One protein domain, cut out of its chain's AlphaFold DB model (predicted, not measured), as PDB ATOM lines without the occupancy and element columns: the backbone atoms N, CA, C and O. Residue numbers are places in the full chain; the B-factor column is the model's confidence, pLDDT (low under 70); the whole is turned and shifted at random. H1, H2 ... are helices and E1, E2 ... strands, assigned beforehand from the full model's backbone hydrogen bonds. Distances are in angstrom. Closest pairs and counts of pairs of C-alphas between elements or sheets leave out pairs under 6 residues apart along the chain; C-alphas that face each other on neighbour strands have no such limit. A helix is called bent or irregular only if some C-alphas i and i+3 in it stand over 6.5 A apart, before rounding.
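AT A GLANCE: This is residues 2 to 147 of the 152 residues of an uncharacterized protein of Nocardiopsis aegyptia (UniProt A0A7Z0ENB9). Two helical hairpins, H1 with H2 and H3 with H4, are set crosswise and make a broad V. Residues 7 to 21 of H1 cross the hairpin of H3 and H4 near the end where H3 begins and H4 ends; the later part of H1, residues 22 to 40, with H2 folded back along it, makes one arm of the V, and H3 and H4 side by side make the other. Near the join lies a tiny antiparallel sheet, E1 beside E2, and a long unnamed stretch, residues 126 to 143, leads into E2. The printed part has 146 residues, with four named helices and two named strands in the order H1 H2 E1 H3 H4 E2, and its class is mostly helix. It is only just loose, close to compact, with a radius of gyration of the C-alphas of 18.0 A and spans of 55 by 41 by 25 A.

HOW THE PARTS SIT: Begin at H1, residues 2 to 40, the hub, which touches three other helices. Its residues 19 to 33 touch H2, residues 47 to 64; this hairpin runs opposite ways at a shallow tilt of 21 degrees, and its closest C-alphas, Leu 26 and His 54, are 5.3 A apart. Residues 17 to 21 of H1 touch H3, residues 69 to 93, about perpendicular at 88 degrees, with the C-alphas of Ile 18 and Val 75 closest at 6.2 A. Residues 7 to 14 of H1 touch H4, residues 99 to 125, about perpendicular at 81 degrees, with the C-alphas of Ala 14 and Val 118 closest at 5.1 A. H3 and H4 form the second hairpin, touching at a shallow tilt of 11 degrees, opposite ways; their closest C-alphas, Leu 91 and Cys 104, are 5.0 A apart. H2 is apart from H3 and H4. E1, residues 66 to 68, and E2, residues 144 to 146, are antiparallel neighbours at 162 degrees; look for N 67 and O 145, and N 145 and O 67, each pair 3.0 A apart and within hydrogen-bond range. Every O i to N i+4 pair is within hydrogen-bond range in H1, H2 and H4, and 18 of 21 are in H3.

IN THESE COORDINATES: Find C-alpha 2 at (-23.534, 10.303, 39.225); from there H1 runs 56.8 A to C-alpha 40 at (-10.350, -23.605, -4.401). H2 runs 25.1 A from Gly 47 to His 64, and E1 goes 6.9 A from Tyr 66 to Ser 68. H3 runs 35.5 A from His 69 to Gln 93; it is neither bent nor irregular, but only just: C-alphas 77 and 80 are 6.2 A apart. H4 covers 37.9 A from Glu 99 to Gln 125, and E2 covers 7.0 A from Gly 144 to C-alpha 146 at (-27.263, 8.339, 12.992).

THE WHOLE: The two C-alphas farthest apart, those of Asn 97 and Glu 139, are 57.7 A apart. The printed part has no cut. The link from H4 to E2, 18 residues, is long. The mean pLDDT of the printed part is 86.6; look for values under 70 at residues 2 to 3, 41 to 45 and 132 to 142.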
ATOM      1  N   VAL A   2     -23.628  11.785  39.354       63.53
ATOM      2  CA  VAL A   2     -23.534  10.303  39.225       63.53
ATOM      3  C   VAL A   2     -24.169   9.791  37.920       63.53
ATOM      4  O   VAL A   2     -23.524   9.070  37.170       63.53
ATOM      5  N   GLN A   3     -25.368  10.273  37.580       65.94
ATOM      6  CA  GLN A   3     -26.077   9.873  36.354       65.94
ATOM      7  C   GLN A   3     -25.348  10.272  35.058       65.94
ATOM      8  O   GLN A   3     -25.335   9.511  34.097       65.94
ATOM      9  N   GLU A   4     -24.686  11.432  35.033       71.00
ATOM     10  CA  GLU A   4     -23.902  11.875  33.868       71.00
ATOM     11  C   GLU A   4     -22.642  11.020  33.676       71.00
ATOM     12  O   GLU A   4     -22.230  10.760  32.547       71.00
ATOM     13  N   SER A   5     -22.027  10.563  34.772       77.81
ATOM     14  CA  SER A   5     -20.871   9.664  34.718       77.81
ATOM     15  C   SER A   5     -21.258   8.281  34.196       77.81
ATOM     16  O   SER A   5     -20.525   7.703  33.397       77.81
ATOM     17  N   GLU A   6     -22.405   7.754  34.625       80.75
ATOM     18  CA  GLU A   6     -22.919   6.458  34.167       80.75
ATOM     19  C   GLU A   6     -23.319   6.500  32.689       80.75
ATOM     20  O   GLU A   6     -22.970   5.595  31.934       80.75
ATOM     21  N   GLN A   7     -23.957   7.587  32.242       83.06
ATOM     22  CA  GLN A   7     -24.287   7.785  30.829       83.06
ATOM     23  C   GLN A   7     -23.040   7.865  29.942       83.06
ATOM     24  O   GLN A   7     -22.999   7.228  28.892       83.06
ATOM     25  N   ARG A   8     -21.995   8.589  30.369       86.88
ATOM     26  CA  ARG A   8     -20.721   8.652  29.629       86.88
ATOM     27  C   ARG A   8     -20.015   7.299  29.574       86.88
ATOM     28  O   ARG A   8     -19.438   6.962  28.545       86.88
ATOM     29  N   ALA A   9     -20.065   6.521  30.656       90.19
ATOM     30  CA  ALA A   9     -19.499   5.176  30.683       90.19
ATOM     31  C   ALA A   9     -20.252   4.221  29.741       90.19
ATOM     32  O   ALA A   9     -19.615   3.496  28.981       90.19
ATOM     33  N   ALA A  10     -21.589   4.266  29.741       89.69
ATOM     34  CA  ALA A  10     -22.422   3.472  28.837       89.69
ATOM     35  C   ALA A  10     -22.193   3.849  27.367       89.69
ATOM     36  O   ALA A  10     -22.034   2.967  26.531       89.69
ATOM     37  N   GLN A  11     -22.089   5.147  27.066       93.62
ATOM     38  CA  GLN A  11     -21.746   5.637  25.732       93.62
ATOM     39  C   GLN A  11     -20.374   5.123  25.278       93.62
ATOM     40  O   GLN A  11     -20.251   4.591  24.179       93.62
ATOM     41  N   ALA A  12     -19.339   5.262  26.112       94.38
ATOM     42  CA  ALA A  12     -17.996   4.804  25.765       94.38
ATOM     43  C   ALA A  12     -17.955   3.285  25.527       94.38
ATOM     44  O   ALA A  12     -17.345   2.833  24.559       94.38
ATOM     45  N   ALA A  13     -18.642   2.511  26.373       95.75
ATOM     46  CA  ALA A  13     -18.780   1.068  26.201       95.75
ATOM     47  C   ALA A  13     -19.535   0.716  24.910       95.75
ATOM     48  O   ALA A  13     -19.085  -0.151  24.165       95.75
ATOM     49  N   ALA A  14     -20.629   1.419  24.604       95.50
ATOM     50  CA  ALA A  14     -21.408   1.198  23.392       95.50
ATOM     51  C   ALA A  14     -20.584   1.480  22.131       95.50
ATOM     52  O   ALA A  14     -20.517   0.623  21.253       95.50
ATOM     53  N   CYS A  15     -19.898   2.627  22.059       95.81
ATOM     54  CA  CYS A  15     -19.047   2.958  20.915       95.81
ATOM     55  C   CYS A  15     -17.932   1.923  20.717       95.81
ATOM     56  O   CYS A  15     -17.729   1.455  19.599       95.81
ATOM     57  N   ALA A  16     -17.259   1.511  21.798       96.44
ATOM     58  CA  ALA A  16     -16.217   0.487  21.729       96.44
ATOM     59  C   ALA A  16     -16.769  -0.871  21.260       96.44
ATOM     60  O   ALA A  16     -16.163  -1.523  20.412       96.44
ATOM     61  N   ALA A  17     -17.936  -1.283  21.765       97.06
ATOM     62  CA  ALA A  17     -18.582  -2.532  21.371       97.06
ATOM     63  C   ALA A  17     -19.027  -2.522  19.899       97.06
ATOM     64  O   ALA A  17     -18.870  -3.530  19.209       97.06
ATOM     65  N   ILE A  18     -19.545  -1.392  19.401       96.69
ATOM     66  CA  ILE A  18     -19.911  -1.213  17.988       96.69
ATOM     67  C   ILE A  18     -18.667  -1.335  17.103       96.69
ATOM     68  O   ILE A  18     -18.668  -2.120  16.153       96.69
ATOM     69  N   GLU A  19     -17.590  -0.618  17.433       96.56
ATOM     70  CA  GLU A  19     -16.336  -0.673  16.674       96.56
ATOM     71  C   GLU A  19     -15.739  -2.083  16.657       96.56
ATOM     72  O   GLU A  19     -15.409  -2.600  15.588       96.56
ATOM     73  N   GLU A  20     -15.648  -2.742  17.816       97.44
ATOM     74  CA  GLU A  20     -15.107  -4.100  17.916       97.44
ATOM     75  C   GLU A  20     -15.971  -5.111  17.146       97.44
ATOM     76  O   GLU A  20     -15.447  -6.005  16.469       97.44
ATOM     77  N   TYR A  21     -17.298  -4.963  17.197       97.19
ATOM     78  CA  TYR A  21     -18.217  -5.813  16.449       97.19
ATOM     79  C   TYR A  21     -18.044  -5.653  14.932       97.19
ATOM     80  O   TYR A  21     -17.870  -6.663  14.239       97.19
ATOM     81  N   LEU A  22     -18.058  -4.418  14.418       94.81
ATOM     82  CA  LEU A  22     -17.961  -4.129  12.984       94.81
ATOM     83  C   LEU A  22     -16.581  -4.502  12.425       94.81
ATOM     84  O   LEU A  22     -16.494  -5.254  11.449       94.81
ATOM     85  N   ALA A  23     -15.500  -4.082  13.088       96.44
ATOM     86  CA  ALA A  23     -14.137  -4.426  12.683       96.44
ATOM     87  C   ALA A  23     -13.897  -5.942  12.749       96.44
ATOM     88  O   ALA A  23     -13.383  -6.545  11.803       96.44
ATOM     89  N   GLY A  24     -14.349  -6.593  13.825       95.06
ATOM     90  CA  GLY A  24     -14.229  -8.038  13.980       95.06
ATOM     91  C   GLY A  24     -15.072  -8.828  12.975       95.06
ATOM     92  O   GLY A  24     -14.723  -9.962  12.640       95.06
ATOM     93  N   ARG A  25     -16.190  -8.276  12.489       93.88
ATOM     94  CA  ARG A  25     -16.997  -8.875  11.414       93.88
ATOM     95  C   ARG A  25     -16.278  -8.767  10.070       93.88
ATOM     96  O   ARG A  25     -16.135  -9.790   9.403       93.88
ATOM     97  N   LEU A  26     -15.754  -7.590   9.725       93.38
ATOM     98  CA  LEU A  26     -14.941  -7.385   8.522       93.38
ATOM     99  C   LEU A  26     -13.720  -8.320   8.491       93.38
ATOM    100  O   LEU A  26     -13.504  -9.033   7.510       93.38
ATOM    101  N   GLU A  27     -12.954  -8.384   9.583       95.06
ATOM    102  CA  GLU A  27     -11.759  -9.230   9.671       95.06
ATOM    103  C   GLU A  27     -12.092 -10.719   9.488       95.06
ATOM    104  O   GLU A  27     -11.401 -11.433   8.753       95.06
ATOM    105  N   ARG A  28     -13.179 -11.199  10.111       91.19
ATOM    106  CA  ARG A  28     -13.645 -12.583   9.939       91.19
ATOM    107  C   ARG A  28     -13.991 -12.877   8.484       91.19
ATOM    108  O   ARG A  28     -13.535 -13.896   7.966       91.19
ATOM    109  N   THR A  29     -14.743 -11.998   7.825       89.69
ATOM    110  CA  THR A  29     -15.133 -12.173   6.419       89.69
ATOM    111  C   THR A  29     -13.910 -12.194   5.504       89.69
ATOM    112  O   THR A  29     -13.763 -13.121   4.705       89.69
ATOM    113  N   LEU A  30     -12.958 -11.274   5.693       91.31
ATOM    114  CA  LEU A  30     -11.690 -11.267   4.954       91.31
ATOM    115  C   LEU A  30     -10.869 -12.543   5.186       91.31
ATOM    116  O   LEU A  30     -10.283 -13.085   4.249       91.31
ATOM    117  N   SER A  31     -10.819 -13.045   6.423       90.69
ATOM    118  CA  SER A  31     -10.101 -14.276   6.767       90.69
ATOM    119  C   SER A  31     -10.716 -15.509   6.100       90.69
ATOM    120  O   SER A  31      -9.994 -16.316   5.509       90.69
ATOM    121  N   VAL A  32     -12.047 -15.638   6.135       87.38
ATOM    122  CA  VAL A  32     -12.779 -16.727   5.466       87.38
ATOM    123  C   VAL A  32     -12.570 -16.665   3.954       87.38
ATOM    124  O   VAL A  32     -12.212 -17.675   3.351       87.38
ATOM    125  N   TYR A  33     -12.700 -15.477   3.356       85.25
ATOM    126  CA  TYR A  33     -12.464 -15.267   1.927       85.25
ATOM    127  C   TYR A  33     -11.043 -15.673   1.507       85.25
ATOM    128  O   TYR A  33     -10.871 -16.441   0.559       85.25
ATOM    129  N   ARG A  34     -10.011 -15.233   2.243       86.50
ATOM    130  CA  ARG A  34      -8.610 -15.601   1.957       86.50
ATOM    131  C   ARG A  34      -8.387 -17.113   2.017       86.50
ATOM    132  O   ARG A  34      -7.697 -17.648   1.153       86.50
ATOM    133  N   LYS A  35      -8.978 -17.800   3.001       86.00
ATOM    134  CA  LYS A  35      -8.885 -19.265   3.134       86.00
ATOM    135  C   LYS A  35      -9.569 -19.993   1.977       86.00
ATOM    136  O   LYS A  35      -8.975 -20.907   1.418       86.00
ATOM    137  N   ALA A  36     -10.771 -19.567   1.586       82.38
ATOM    138  CA  ALA A  36     -11.498 -20.159   0.460       82.38
ATOM    139  C   ALA A  36     -10.723 -20.003  -0.859       82.38
ATOM    140  O   ALA A  36     -10.572 -20.957  -1.618       82.38
ATOM    141  N   ARG A  37     -10.133 -18.824  -1.095       80.62
ATOM    142  CA  ARG A  37      -9.303 -18.570  -2.280       80.62
ATOM    143  C   ARG A  37      -8.059 -19.461  -2.341       80.62
ATOM    144  O   ARG A  37      -7.682 -19.895  -3.425       80.62
ATOM    145  N   GLN A  38      -7.418 -19.717  -1.199       81.25
ATOM    146  CA  GLN A  38      -6.258 -20.611  -1.113       81.25
ATOM    147  C   GLN A  38      -6.622 -22.082  -1.355       81.25
ATOM    148  O   GLN A  38      -5.785 -22.819  -1.868       81.25
ATOM    149  N   ALA A  39      -7.838 -22.500  -0.991       78.88
ATOM    150  CA  ALA A  39      -8.305 -23.875  -1.156       78.88
ATOM    151  C   ALA A  39      -8.781 -24.177  -2.588       78.88
ATOM    152  O   ALA A  39      -8.369 -25.182  -3.157       78.88
ATOM    153  N   ASP A  40      -9.590 -23.289  -3.180       70.44
ATOM    154  CA  ASP A  40     -10.350 -23.605  -4.401       70.44
ATOM    155  C   ASP A  40      -9.937 -22.787  -5.636       70.44
ATOM    156  O   ASP A  40     -10.509 -22.955  -6.712       70.44
ATOM    157  N   GLY A  41      -8.981 -21.857  -5.514       62.97
ATOM    158  CA  GLY A  41      -8.589 -20.976  -6.626       62.97
ATOM    159  C   GLY A  41      -9.738 -20.106  -7.159       62.97
ATOM    160  O   GLY A  41      -9.655 -19.588  -8.273       62.97
ATOM    161  N   ALA A  42     -10.815 -19.964  -6.379       57.59
ATOM    162  CA  ALA A  42     -12.056 -19.340  -6.810       57.59
ATOM    163  C   ALA A  42     -11.845 -17.878  -7.242       57.59
ATOM    164  O   ALA A  42     -11.164 -17.091  -6.573       57.59
ATOM    165  N   ALA A  43     -12.453 -17.527  -8.379       57.59
ATOM    166  CA  ALA A  43     -12.529 -16.164  -8.893       57.59
ATOM    167  C   ALA A  43     -13.245 -15.233  -7.897       57.59
ATOM    168  O   ALA A  43     -13.991 -15.699  -7.035       57.59
ATOM    169  N   ARG A  44     -13.026 -13.914  -8.037       60.28
ATOM    170  CA  ARG A  44     -13.729 -12.869  -7.273       60.28
ATOM    171  C   ARG A  44     -15.222 -13.199  -7.193       60.28
ATOM    172  O   ARG A  44     -15.915 -13.174  -8.204       60.28
ATOM    173  N   GLY A  45     -15.711 -13.533  -6.010       69.56
ATOM    174  CA  GLY A  45     -17.092 -13.952  -5.819       69.56
ATOM    175  C   GLY A  45     -17.480 -13.808  -4.360       69.56
ATOM    176  O   GLY A  45     -16.618 -13.978  -3.502       69.56
ATOM    177  N   ALA A  46     -18.749 -13.454  -4.127       72.56
ATOM    178  CA  ALA A  46     -19.512 -13.325  -2.871       72.56
ATOM    179  C   ALA A  46     -18.786 -12.808  -1.605       72.56
ATOM    180  O   ALA A  46     -19.238 -11.842  -1.006       72.56
ATOM    181  N   GLY A  47     -17.679 -13.420  -1.182       78.69
ATOM    182  CA  GLY A  47     -16.870 -13.001  -0.038       78.69
ATOM    183  C   GLY A  47     -16.187 -11.639  -0.199       78.69
ATOM    184  O   GLY A  47     -16.068 -10.930   0.793       78.69
ATOM    185  N   GLU A  48     -15.784 -11.250  -1.414       81.62
ATOM    186  CA  GLU A  48     -15.245  -9.899  -1.682       81.62
ATOM    187  C   GLU A  48     -16.351  -8.845  -1.547       81.62
ATOM    188  O   GLU A  48     -16.224  -7.944  -0.729       81.62
ATOM    189  N   ALA A  49     -17.499  -9.062  -2.199       84.12
ATOM    190  CA  ALA A  49     -18.669  -8.189  -2.066       84.12
ATOM    191  C   ALA A  49     -19.161  -8.070  -0.610       84.12
ATOM    192  O   ALA A  49     -19.523  -6.993  -0.157       84.12
ATOM    193  N   MET A  50     -19.140  -9.168   0.154       85.25
ATOM    194  CA  MET A  50     -19.509  -9.140   1.570       85.25
ATOM    195  C   MET A  50     -18.491  -8.368   2.424       85.25
ATOM    196  O   MET A  50     -18.874  -7.684   3.370       85.25
ATOM    197  N   ALA A  51     -17.195  -8.480   2.116       87.12
ATOM    198  CA  ALA A  51     -16.163  -7.713   2.806       87.12
ATOM    199  C   ALA A  51     -16.296  -6.213   2.515       87.12
ATOM    200  O   ALA A  51     -16.175  -5.423   3.445       87.12
ATOM    201  N   ASP A  52     -16.607  -5.844   1.271       87.38
ATOM    202  CA  ASP A  52     -16.850  -4.455   0.876       87.38
ATOM    203  C   ASP A  52     -18.052  -3.874   1.637       87.38
ATOM    204  O   ASP A  52     -17.914  -2.842   2.289       87.38
ATOM    205  N   LEU A  53     -19.178  -4.597   1.703       88.25
ATOM    206  CA  LEU A  53     -20.345  -4.184   2.500       88.25
ATOM    207  C   LEU A  53     -20.008  -3.991   3.989       88.25
ATOM    208  O   LEU A  53     -20.480  -3.059   4.633       88.25
ATOM    209  N   HIS A  54     -19.184  -4.864   4.575       90.75
ATOM    210  CA  HIS A  54     -18.769  -4.715   5.975       90.75
ATOM    211  C   HIS A  54     -17.784  -3.561   6.190       90.75
ATOM    212  O   HIS A  54     -17.754  -2.978   7.274       90.75
ATOM    213  N   ALA A  55     -16.962  -3.252   5.188       91.06
ATOM    214  CA  ALA A  55     -16.088  -2.091   5.215       91.06
ATOM    215  C   ALA A  55     -16.907  -0.795   5.127       91.06
ATOM    216  O   ALA A  55     -16.629   0.136   5.877       91.06
ATOM    217  N   GLU A  56     -17.948  -0.767   4.292       90.81
ATOM    218  CA  GLU A  56     -18.904   0.341   4.208       90.81
ATOM    219  C   GLU A  56     -19.658   0.547   5.528       90.81
ATOM    220  O   GLU A  56     -19.729   1.677   6.005       90.81
ATOM    221  N   ASP A  57     -20.145  -0.523   6.170       90.38
ATOM    222  CA  ASP A  57     -20.776  -0.446   7.500       90.38
ATOM    223  C   ASP A  57     -19.836   0.198   8.538       90.38
ATOM    224  O   ASP A  57     -20.242   1.071   9.311       90.38
ATOM    225  N   LEU A  58     -18.567  -0.232   8.566       93.06
ATOM    226  CA  LEU A  58     -17.564   0.293   9.496       93.06
ATOM    227  C   LEU A  58     -17.234   1.762   9.204       93.06
ATOM    228  O   LEU A  58     -17.161   2.563  10.135       93.06
ATOM    229  N   ALA A  59     -17.067   2.120   7.931       92.38
ATOM    230  CA  ALA A  59     -16.808   3.495   7.517       92.38
ATOM    231  C   ALA A  59     -17.998   4.409   7.842       92.38
ATOM    232  O   ALA A  59     -17.814   5.482   8.410       92.38
ATOM    233  N   ALA A  60     -19.233   3.965   7.585       90.81
ATOM    234  CA  ALA A  60     -20.442   4.719   7.906       90.81
ATOM    235  C   ALA A  60     -20.561   5.009   9.413       90.81
ATOM    236  O   ALA A  60     -20.959   6.113   9.807       90.81
ATOM    237  N   TRP A  61     -20.162   4.057  10.260       92.25
ATOM    238  CA  TRP A  61     -20.052   4.284  11.698       92.25
ATOM    239  C   TRP A  61     -18.958   5.306  12.037       92.25
ATOM    240  O   TRP A  61     -19.234   6.299  12.707       92.25
ATOM    241  N   GLN A  62     -17.732   5.105  11.548       92.12
ATOM    242  CA  GLN A  62     -16.576   5.938  11.901       92.12
ATOM    243  C   GLN A  62     -16.686   7.383  11.396       92.12
ATOM    244  O   GLN A  62     -16.286   8.319  12.087       92.12
ATOM    245  N   GLU A  63     -17.228   7.581  10.195       90.38
ATOM    246  CA  GLU A  63     -17.285   8.889   9.540       90.38
ATOM    247  C   GLU A  63     -18.565   9.660   9.862       90.38
ATOM    248  O   GLU A  63     -18.570  10.895   9.878       90.38
ATOM    249  N   HIS A  64     -19.673   8.949  10.074       87.69
ATOM    250  CA  HIS A  64     -21.003   9.558  10.147       87.69
ATOM    251  C   HIS A  64     -21.808   9.152  11.383       87.69
ATOM    252  O   HIS A  64     -22.942   9.616  11.531       87.69
ATOM    253  N   GLY A  65     -21.268   8.289  12.250       89.38
ATOM    254  CA  GLY A  65     -21.994   7.740  13.397       89.38
ATOM    255  C   GLY A  65     -23.225   6.931  12.986       89.38
ATOM    256  O   GLY A  65     -24.155   6.788  13.778       89.38
ATOM    257  N   TYR A  66     -23.293   6.467  11.736       90.38
ATOM    258  CA  TYR A  66     -24.432   5.703  11.244       90.38
ATOM    259  C   TYR A  66     -24.290   4.234  11.631       90.38
ATOM    260  O   TYR A  66     -23.248   3.621  11.416       90.38
ATOM    261  N   LEU A  67     -25.368   3.663  12.162       91.44
ATOM    262  CA  LEU A  67     -25.470   2.241  12.457       91.44
ATOM    263  C   LEU A  67     -26.880   1.760  12.112       91.44
ATOM    264  O   LEU A  67     -27.874   2.362  12.530       91.44
ATOM    265  N   SER A  68     -26.970   0.660  11.367       90.19
ATOM    266  CA  SER A  68     -28.247   0.004  11.085       90.19
ATOM    267  C   SER A  68     -28.878  -0.576  12.351       90.19
ATOM    268  O   SER A  68     -28.174  -0.977  13.281       90.19
ATOM    269  N   HIS A  69     -30.207  -0.671  12.381       90.38
ATOM    270  CA  HIS A  69     -30.926  -1.299  13.496       90.38
ATOM    271  C   HIS A  69     -30.495  -2.757  13.706       90.38
ATOM    272  O   HIS A  69     -30.213  -3.171  14.829       90.38
ATOM    273  N   ALA A  70     -30.303  -3.494  12.610       89.19
ATOM    274  CA  ALA A  70     -29.814  -4.867  12.652       89.19
ATOM    275  C   ALA A  70     -28.400  -4.970  13.252       89.19
ATOM    276  O   ALA A  70     -28.133  -5.863  14.057       89.19
ATOM    277  N   ASN A  71     -27.484  -4.056  12.905       91.69
ATOM    278  CA  ASN A  71     -26.148  -4.052  13.502       91.69
ATOM    279  C   ASN A  71     -26.194  -3.632  14.981       91.69
ATOM    280  O   ASN A  71     -25.469  -4.220  15.781       91.69
ATOM    281  N   ALA A  72     -27.070  -2.698  15.367       93.25
ATOM    282  CA  ALA A  72     -27.288  -2.340  16.770       93.25
ATOM    283  C   ALA A  72     -27.791  -3.538  17.596       93.25
ATOM    284  O   ALA A  72     -27.218  -3.850  18.640       93.25
ATOM    285  N   ALA A  73     -28.787  -4.273  17.090       93.12
ATOM    286  CA  ALA A  73     -29.267  -5.507  17.711       93.12
ATOM    287  C   ALA A  73     -28.154  -6.565  17.804       93.12
ATOM    288  O   ALA A  73     -27.952  -7.181  18.850       93.12
ATOM    289  N   ALA A  74     -27.356  -6.733  16.746       93.38
ATOM    290  CA  ALA A  74     -26.272  -7.711  16.730       93.38
ATOM    291  C   ALA A  74     -25.134  -7.395  17.719       93.38
ATOM    292  O   ALA A  74     -24.492  -8.321  18.224       93.38
ATOM    293  N   VAL A  75     -24.889  -6.128  18.063       95.81
ATOM    294  CA  VAL A  75     -23.959  -5.782  19.153       95.81
ATOM    295  C   VAL A  75     -24.446  -6.378  20.483       95.81
ATOM    296  O   VAL A  75     -23.666  -6.977  21.228       95.81
ATOM    297  N   VAL A  76     -25.744  -6.303  20.769       95.25
ATOM    298  CA  VAL A  76     -26.328  -6.847  22.006       95.25
ATOM    299  C   VAL A  76     -26.402  -8.379  21.964       95.25
ATOM    300  O   VAL A  76     -25.928  -9.053  22.882       95.25
ATOM    301  N   ASP A  77     -26.940  -8.940  20.883       93.56
ATOM    302  CA  ASP A  77     -27.283 -10.364  20.799       93.56
ATOM    303  C   ASP A  77     -26.123 -11.259  20.367       93.56
ATOM    304  O   ASP A  77     -26.078 -12.434  20.723       93.56
ATOM    305  N   VAL A  78     -25.170 -10.734  19.594       93.94
ATOM    306  CA  VAL A  78     -24.048 -11.525  19.070       93.94
ATOM    307  C   VAL A  78     -22.763 -11.187  19.806       93.94
ATOM    308  O   VAL A  78     -22.084 -12.091  20.298       93.94
ATOM    309  N   PHE A  79     -22.401  -9.905  19.890       96.12
ATOM    310  CA  PHE A  79     -21.142  -9.512  20.521       96.12
ATOM    311  C   PHE A  79     -21.168  -9.755  22.036       96.12
ATOM    312  O   PHE A  79     -20.323 -10.505  22.540       96.12
ATOM    313  N   TYR A  80     -22.150  -9.211  22.761       96.75
ATOM    314  CA  TYR A  80     -22.200  -9.378  24.217       96.75
ATOM    315  C   TYR A  80     -22.491 -10.815  24.649       96.75
ATOM    316  O   TYR A  80     -21.812 -11.306  25.551       96.75
ATOM    317  N   GLU A  81     -23.412 -11.533  24.001       95.06
ATOM    318  CA  GLU A  81     -23.661 -12.949  24.330       95.06
ATOM    319  C   GLU A  81     -22.408 -13.810  24.139       95.06
ATOM    320  O   GLU A  81     -22.063 -14.623  25.005       95.06
ATOM    321  N   ARG A  82     -21.643 -13.586  23.060       95.94
ATOM    322  CA  ARG A  82     -20.366 -14.280  22.856       95.94
ATOM    323  C   ARG A  82     -19.365 -13.941  23.957       95.94
ATOM    324  O   ARG A  82     -18.738 -14.849  24.507       95.94
ATOM    325  N   SER A  83     -19.210 -12.662  24.287       96.56
ATOM    326  CA  SER A  83     -18.285 -12.193  25.324       96.56
ATOM    327  C   SER A  83     -18.649 -12.742  26.709       96.56
ATOM    328  O   SER A  83     -17.778 -13.216  27.445       96.56
ATOM    329  N   ILE A  84     -19.939 -12.778  27.045       97.81
ATOM    330  CA  ILE A  84     -20.461 -13.354  28.289       97.81
ATOM    331  C   ILE A  84     -20.220 -14.866  28.321       97.81
ATOM    332  O   ILE A  84     -19.730 -15.385  29.328       97.81
ATOM    333  N   ALA A  85     -20.488 -15.586  27.227       97.38
ATOM    334  CA  ALA A  85     -20.240 -17.023  27.141       97.38
ATOM    335  C   ALA A  85     -18.746 -17.363  27.303       97.38
ATOM    336  O   ALA A  85     -18.393 -18.321  28.003       97.38
ATOM    337  N   GLN A  86     -17.857 -16.559  26.710       97.44
ATOM    338  CA  GLN A  86     -16.407 -16.681  26.881       97.44
ATOM    339  C   GLN A  86     -15.985 -16.425  28.334       97.44
ATOM    340  O   GLN A  86     -15.248 -17.233  28.905       97.44
ATOM    341  N   ALA A  87     -16.498 -15.367  28.969       97.06
ATOM    342  CA  ALA A  87     -16.220 -15.069  30.373       97.06
ATOM    343  C   ALA A  87     -16.747 -16.164  31.317       97.06
ATOM    344  O   ALA A  87     -16.044 -16.581  32.238       97.06
ATOM    345  N   ALA A  88     -17.938 -16.704  31.051       97.50
ATOM    346  CA  ALA A  88     -18.504 -17.821  31.802       97.50
ATOM    347  C   ALA A  88     -17.644 -19.086  31.669       97.50
ATOM    348  O   ALA A  88     -17.406 -19.790  32.653       97.50
ATOM    349  N   ARG A  89     -17.131 -19.375  30.465       97.62
ATOM    350  CA  ARG A  89     -16.188 -20.481  30.250       97.62
ATOM    351  C   ARG A  89     -14.888 -20.263  31.023       97.62
ATOM    352  O   ARG A  89     -14.444 -21.191  31.693       97.62
ATOM    353  N   ALA A  90     -14.316 -19.061  30.972       96.75
ATOM    354  CA  ALA A  90     -13.102 -18.723  31.712       96.75
ATOM    355  C   ALA A  90     -13.297 -18.865  33.231       96.75
ATOM    356  O   ALA A  90     -12.447 -19.438  33.907       96.75
ATOM    357  N   LEU A  91     -14.447 -18.429  33.757       96.75
ATOM    358  CA  LEU A  91     -14.812 -18.586  35.166       96.75
ATOM    359  C   LEU A  91     -14.925 -20.058  35.577       96.75
ATOM    360  O   LEU A  91     -14.402 -20.435  36.623       96.75
ATOM    361  N   ARG A  92     -15.552 -20.907  34.751       96.50
ATOM    362  CA  ARG A  92     -15.629 -22.359  35.008       96.50
ATOM    363  C   ARG A  92     -14.257 -23.036  35.019       96.50
ATOM    364  O   ARG A  92     -14.084 -24.026  35.719       96.50
ATOM    365  N   GLN A  93     -13.305 -22.523  34.241       96.31
ATOM    366  CA  GLN A  93     -11.941 -23.053  34.151       96.31
ATOM    367  C   GLN A  93     -10.996 -22.488  35.226       96.31
ATOM    368  O   GLN A  93      -9.895 -23.006  35.401       96.31
ATOM    369  N   ALA A  94     -11.387 -21.424  35.933       93.44
ATOM    370  CA  ALA A  94     -10.560 -20.812  36.963       93.44
ATOM    371  C   ALA A  94     -10.610 -21.627  38.273       93.44
ATOM    372  O   ALA A  94     -11.703 -21.966  38.738       93.44
ATOM    373  N   PRO A  95      -9.461 -21.908  38.919       94.56
ATOM    374  CA  PRO A  95      -9.442 -22.577  40.219       94.56
ATOM    375  C   PRO A  95     -10.146 -21.728  41.283       94.56
ATOM    376  O   PRO A  95      -9.798 -20.561  41.461       94.56
ATOM    377  N   ARG A  96     -11.126 -22.299  41.994       93.12
ATOM    378  CA  ARG A  96     -11.893 -21.586  43.035       93.12
ATOM    379  C   ARG A  96     -10.988 -21.023  44.135       93.12
ATOM    380  O   ARG A  96      -9.922 -21.570  44.396       93.12
ATOM    381  N   ASN A  97     -11.449 -19.954  44.788       90.44
ATOM    382  CA  ASN A  97     -10.757 -19.264  45.890       90.44
ATOM    383  C   ASN A  97      -9.368 -18.712  45.520       90.44
ATOM    384  O   ASN A  97      -8.537 -18.475  46.391       90.44
ATOM    385  N   THR A  98      -9.109 -18.505  44.229       95.19
ATOM    386  CA  THR A  98      -7.914 -17.805  43.750       95.19
ATOM    387  C   THR A  98      -8.283 -16.413  43.266       95.19
ATOM    388  O   THR A  98      -9.402 -16.181  42.804       95.19
ATOM    389  N   GLU A  99      -7.317 -15.496  43.258       95.69
ATOM    390  CA  GLU A  99      -7.512 -14.176  42.647       95.69
ATOM    391  C   GLU A  99      -7.952 -14.274  41.182       95.69
ATOM    392  O   GLU A  99      -8.715 -13.445  40.691       95.69
ATOM    393  N   ARG A 100      -7.484 -15.303  40.462       94.19
ATOM    394  CA  ARG A 100      -7.895 -15.554  39.080       94.19
ATOM    395  C   ARG A 100      -9.395 -15.822  38.996       94.19
ATOM    396  O   ARG A 100     -10.036 -15.306  38.085       94.19
ATOM    397  N   TRP A 101      -9.950 -16.600  39.921       96.69
ATOM    398  CA  TRP A 101     -11.387 -16.857  39.970       96.69
ATOM    399  C   TRP A 101     -12.179 -15.591  40.279       96.69
ATOM    400  O   TRP A 101     -13.136 -15.310  39.561       96.69
ATOM    401  N   GLU A 102     -11.737 -14.783  41.247       96.75
ATOM    402  CA  GLU A 102     -12.387 -13.500  41.552       96.75
ATOM    403  C   GLU A 102     -12.344 -12.543  40.354       96.75
ATOM    404  O   GLU A 102     -13.367 -11.966  39.991       96.75
ATOM    405  N   ARG A 103     -11.208 -12.443  39.648       96.44
ATOM    406  CA  ARG A 103     -11.103 -11.644  38.412       96.44
ATOM    407  C   ARG A 103     -12.046 -12.143  37.317       96.44
ATOM    408  O   ARG A 103     -12.740 -11.342  36.694       96.44
ATOM    409  N   CYS A 104     -12.105 -13.455  37.080       96.50
ATOM    410  CA  CYS A 104     -13.027 -14.033  36.098       96.50
ATOM    411  C   CYS A 104     -14.493 -13.795  36.484       96.50
ATOM    412  O   CYS A 104     -15.316 -13.500  35.617       96.50
ATOM    413  N   ARG A 105     -14.820 -13.888  37.777       96.81
ATOM    414  CA  ARG A 105     -16.162 -13.635  38.303       96.81
ATOM    415  C   ARG A 105     -16.546 -12.170  38.133       96.81
ATOM    416  O   ARG A 105     -17.614 -11.892  37.591       96.81
ATOM    417  N   ALA A 106     -15.667 -11.251  38.526       97.19
ATOM    418  CA  ALA A 106     -15.863  -9.816  38.355       97.19
ATOM    419  C   ALA A 106     -16.076  -9.454  36.879       97.19
ATOM    420  O   ALA A 106     -17.044  -8.769  36.558       97.19
ATOM    421  N   ARG A 107     -15.254  -9.990  35.963       97.00
ATOM    422  CA  ARG A 107     -15.412  -9.775  34.513       97.00
ATOM    423  C   ARG A 107     -16.748 -10.300  33.989       97.00
ATOM    424  O   ARG A 107     -17.405  -9.603  33.226       97.00
ATOM    425  N   TYR A 108     -17.159 -11.502  34.397       97.19
ATOM    426  CA  TYR A 108     -18.443 -12.080  33.991       97.19
ATOM    427  C   TYR A 108     -19.632 -11.208  34.422       97.19
ATOM    428  O   TYR A 108     -20.513 -10.930  33.610       97.19
ATOM    429  N   HIS A 109     -19.652 -10.742  35.675       96.50
ATOM    430  CA  HIS A 109     -20.714  -9.853  36.153       96.50
ATOM    431  C   HIS A 109     -20.663  -8.484  35.471       96.50
ATOM    432  O   HIS A 109     -21.695  -7.999  35.013       96.50
ATOM    433  N   SER A 110     -19.470  -7.898  35.343       96.12
ATOM    434  CA  SER A 110     -19.257  -6.617  34.667       96.12
ATOM    435  C   SER A 110     -19.795  -6.630  33.237       96.12
ATOM    436  O   SER A 110     -20.538  -5.724  32.891       96.12
ATOM    437  N   LEU A 111     -19.538  -7.682  32.452       96.69
ATOM    438  CA  LEU A 111     -20.049  -7.788  31.080       96.69
ATOM    439  C   LEU A 111     -21.580  -7.837  30.997       96.69
ATOM    440  O   LEU A 111     -22.154  -7.318  30.048       96.69
ATOM    441  N   ARG A 112     -22.260  -8.442  31.979       96.44
ATOM    442  CA  ARG A 112     -23.732  -8.458  32.011       96.44
ATOM    443  C   ARG A 112     -24.311  -7.081  32.320       96.44
ATOM    444  O   ARG A 112     -25.321  -6.708  31.733       96.44
ATOM    445  N   HIS A 113     -23.678  -6.345  33.233       95.62
ATOM    446  CA  HIS A 113     -24.063  -4.964  33.526       95.62
ATOM    447  C   HIS A 113     -23.771  -4.040  32.342       95.62
ATOM    448  O   HIS A 113     -24.617  -3.227  31.988       95.62
ATOM    449  N   GLU A 114     -22.615  -4.212  31.702       96.19
ATOM    450  CA  GLU A 114     -22.231  -3.468  30.506       96.19
ATOM    451  C   GLU A 114     -23.211  -3.724  29.355       96.19
ATOM    452  O   GLU A 114     -23.717  -2.762  28.790       96.19
ATOM    453  N   LYS A 115     -23.584  -4.989  29.089       96.75
ATOM    454  CA  LYS A 115     -24.616  -5.342  28.098       96.75
ATOM    455  C   LYS A 115     -25.909  -4.562  28.334       96.75
ATOM    456  O   LYS A 115     -26.396  -3.909  27.421       96.75
ATOM    457  N   ALA A 116     -26.447  -4.613  29.555       96.00
ATOM    458  CA  ALA A 116     -27.701  -3.936  29.886       96.00
ATOM    459  C   ALA A 116     -27.594  -2.405  29.754       96.00
ATOM    460  O   ALA A 116     -28.532  -1.753  29.304       96.00
ATOM    461  N   ALA A 117     -26.446  -1.826  30.122       95.56
ATOM    462  CA  ALA A 117     -26.197  -0.395  29.978       95.56
ATOM    463  C   ALA A 117     -26.095   0.030  28.504       95.56
ATOM    464  O   ALA A 117     -26.651   1.061  28.128       95.56
ATOM    465  N   VAL A 118     -25.422  -0.766  27.668       95.75
ATOM    466  CA  VAL A 118     -25.311  -0.518  26.224       95.75
ATOM    467  C   VAL A 118     -26.656  -0.685  25.527       95.75
ATOM    468  O   VAL A 118     -27.022   0.164  24.722       95.75
ATOM    469  N   GLU A 119     -27.422  -1.720  25.868       95.75
ATOM    470  CA  GLU A 119     -28.778  -1.933  25.353       95.75
ATOM    471  C   GLU A 119     -29.684  -0.731  25.660       95.75
ATOM    472  O   GLU A 119     -30.284  -0.153  24.754       95.75
ATOM    473  N   ALA A 120     -29.698  -0.275  26.917       94.75
ATOM    474  CA  ALA A 120     -30.451   0.910  27.317       94.75
ATOM    475  C   ALA A 120     -29.974   2.180  26.592       94.75
ATOM    476  O   ALA A 120     -30.795   3.013  26.205       94.75
ATOM    477  N   TRP A 121     -28.661   2.334  26.390       94.69
ATOM    478  CA  TRP A 121     -28.105   3.472  25.661       94.69
ATOM    479  C   TRP A 121     -28.530   3.464  24.190       94.69
ATOM    480  O   TRP A 121     -29.006   4.487  23.705       94.69
ATOM    481  N   LEU A 122     -28.434   2.323  23.499       93.00
ATOM    482  CA  LEU A 122     -28.846   2.188  22.099       93.00
ATOM    483  C   LEU A 122     -30.332   2.537  21.916       93.00
ATOM    484  O   LEU A 122     -30.685   3.340  21.052       93.00
ATOM    485  N   VAL A 123     -31.204   2.014  22.781       92.88
ATOM    486  CA  VAL A 123     -32.637   2.348  22.750       92.88
ATOM    487  C   VAL A 123     -32.860   3.841  23.006       92.88
ATOM    488  O   VAL A 123     -33.617   4.485  22.282       92.88
ATOM    489  N   ALA A 124     -32.165   4.426  23.988       91.44
ATOM    490  CA  ALA A 124     -32.282   5.851  24.304       91.44
ATOM    491  C   ALA A 124     -31.796   6.770  23.169       91.44
ATOM    492  O   ALA A 124     -32.289   7.888  23.041       91.44
ATOM    493  N   GLN A 125     -30.841   6.314  22.356       89.38
ATOM    494  CA  GLN A 125     -30.385   7.033  21.165       89.38
ATOM    495  C   GLN A 125     -31.297   6.830  19.945       89.38
ATOM    496  O   GLN A 125     -31.115   7.523  18.954       89.38
ATOM    497  N   GLY A 126     -32.282   5.927  19.999       88.94
ATOM    498  CA  GLY A 126     -33.264   5.742  18.928       88.94
ATOM    499  C   GLY A 126     -33.008   4.551  18.005       88.94
ATOM    500  O   GLY A 126     -33.649   4.454  16.957       88.94
ATOM    501  N   TRP A 127     -32.112   3.626  18.367       90.88
ATOM    502  CA  TRP A 127     -32.047   2.340  17.677       90.88
ATOM    503  C   TRP A 127     -33.156   1.408  18.164       90.88
ATOM    504  O   TRP A 127     -33.237   1.074  19.342       90.88
ATOM    505  N   ASP A 128     -33.976   0.946  17.227       89.69
ATOM    506  CA  ASP A 128     -34.877  -0.181  17.422       89.69
ATOM    507  C   ASP A 128     -34.095  -1.505  17.379       89.69
ATOM    508  O   ASP A 128     -33.456  -1.822  16.376       89.69
ATOM    509  N   LEU A 129     -34.118  -2.258  18.482       87.81
ATOM    510  CA  LEU A 129     -33.430  -3.548  18.618       87.81
ATOM    511  C   LEU A 129     -34.330  -4.745  18.253       87.81
ATOM    512  O   LEU A 129     -33.846  -5.874  18.158       87.81
ATOM    513  N   GLU A 130     -35.626  -4.518  18.013       85.38
ATOM    514  CA  GLU A 130     -36.552  -5.546  17.526       85.38
ATOM    515  C   GLU A 130     -36.482  -5.702  16.000       85.38
ATOM    516  O   GLU A 130     -36.833  -6.753  15.455       85.38
ATOM    517  N   LEU A 131     -35.936  -4.704  15.297       76.44
ATOM    518  CA  LEU A 131     -35.631  -4.760  13.866       76.44
ATOM    519  C   LEU A 131     -34.374  -5.601  13.593       76.44
ATOM    520  O   LEU A 131     -33.297  -5.099  13.266       76.44
ATOM    521  N   ARG A 132     -34.537  -6.920  13.730       65.56
ATOM    522  CA  ARG A 132     -33.473  -7.933  13.589       65.56
ATOM    523  C   ARG A 132     -33.234  -8.393  12.149       65.56
ATOM    524  O   ARG A 132     -32.235  -9.060  11.891       65.56
ATOM    525  N   ALA A 133     -34.143  -8.072  11.231       57.22
ATOM    526  CA  ALA A 133     -34.103  -8.521   9.844       57.22
ATOM    527  C   ALA A 133     -33.933  -7.348   8.871       57.22
ATOM    528  O   ALA A 133     -34.530  -6.285   9.032       57.22
ATOM    529  N   THR A 134     -33.167  -7.599   7.812       53.44
ATOM    530  CA  THR A 134     -33.073  -6.781   6.592       53.44
ATOM    531  C   THR A 134     -34.395  -6.729   5.815       53.44
ATOM    532  O   THR A 134     -34.546  -5.934   4.901       53.44
ATOM    533  N   ASP A 135     -35.405  -7.513   6.199       44.50
ATOM    534  CA  ASP A 135     -36.704  -7.592   5.512       44.50
ATOM    535  C   ASP A 135     -37.564  -6.318   5.659       44.50
ATOM    536  O   ASP A 135     -38.673  -6.244   5.129       44.50
ATOM    537  N   HIS A 136     -37.100  -5.312   6.407       40.47
ATOM    538  CA  HIS A 136     -37.702  -3.970   6.474       40.47
ATOM    539  C   HIS A 136     -36.888  -2.922   5.696       40.47
ATOM    540  O   HIS A 136     -37.080  -1.715   5.865       40.47
ATOM    541  N   GLU A 137     -35.993  -3.372   4.811       41.25
ATOM    542  CA  GLU A 137     -35.336  -2.543   3.807       41.25
ATOM    543  C   GLU A 137     -36.373  -2.001   2.818       41.25
ATOM    544  O   GLU A 137     -36.797  -2.654   1.867       41.25
ATOM    545  N   THR A 138     -36.815  -0.768   3.057       40.94
ATOM    546  CA  THR A 138     -37.522   0.006   2.033       40.94
ATOM    547  C   THR A 138     -36.598   0.256   0.837       40.94
ATOM    548  O   THR A 138     -35.377   0.284   0.990       40.94
ATOM    549  N   GLU A 139     -37.189   0.488  -0.340       33.44
ATOM    550  CA  GLU A 139     -36.567   0.631  -1.675       33.44
ATOM    551  C   GLU A 139     -35.405   1.659  -1.802       33.44
ATOM    552  O   GLU A 139     -34.933   1.919  -2.908       33.44
ATOM    553  N   ARG A 140     -34.929   2.281  -0.709       40.72
ATOM    554  CA  ARG A 140     -33.877   3.314  -0.687       40.72
ATOM    555  C   ARG A 140     -32.743   3.156   0.333       40.72
ATOM    556  O   ARG A 140     -31.876   4.024   0.350       40.72
ATOM    557  N   GLY A 141     -32.680   2.110   1.149       51.09
ATOM    558  CA  GLY A 141     -31.509   1.913   2.012       51.09
ATOM    559  C   GLY A 141     -31.828   1.358   3.387       51.09
ATOM    560  O   GLY A 141     -32.940   1.482   3.894       51.09
ATOM    561  N   VAL A 142     -30.812   0.726   3.966       63.00
ATOM    562  CA  VAL A 142     -30.843   0.034   5.253       63.00
ATOM    563  C   VAL A 142     -31.476   0.917   6.339       63.00
ATOM    564  O   VAL A 142     -31.089   2.073   6.534       63.00
ATOM    565  N   ALA A 143     -32.459   0.376   7.063       73.19
ATOM    566  CA  ALA A 143     -33.060   1.064   8.200       73.19
ATOM    567  C   ALA A 143     -32.013   1.214   9.323       73.19
ATOM    568  O   ALA A 143     -31.429   0.231   9.791       73.19
ATOM    569  N   GLY A 144     -31.752   2.447   9.754       75.31
ATOM    570  CA  GLY A 144     -30.724   2.740  10.745       75.31
ATOM    571  C   GLY A 144     -30.831   4.139  11.324       75.31
ATOM    572  O   GLY A 144     -31.591   4.978  10.842       75.31
ATOM    573  N   HIS A 145     -30.029   4.389  12.351       80.81
ATOM    574  CA  HIS A 145     -29.985   5.666  13.043       80.81
ATOM    575  C   HIS A 145     -28.585   6.271  12.941       80.81
ATOM    576  O   HIS A 145     -27.579   5.556  12.947       80.81
ATOM    577  N   ARG A 146     -28.517   7.601  12.833       83.75
ATOM    578  CA  ARG A 146     -27.263   8.339  12.992       83.75
ATOM    579  C   ARG A 146     -27.165   8.790  14.425       83.75
ATOM    580  O   ARG A 146     -28.010   9.554  14.880       83.75
ATOM    581  N   TRP A 147     -26.105   8.381  15.097       83.31
ATOM    582  CA  TRP A 147     -25.762   8.975  16.366       83.31
ATOM    583  C   TRP A 147     -25.376  10.439  16.151       83.31
ATOM    584  O   TRP A 147     -24.296  10.764  15.656       83.31
TER     585      TRP A 147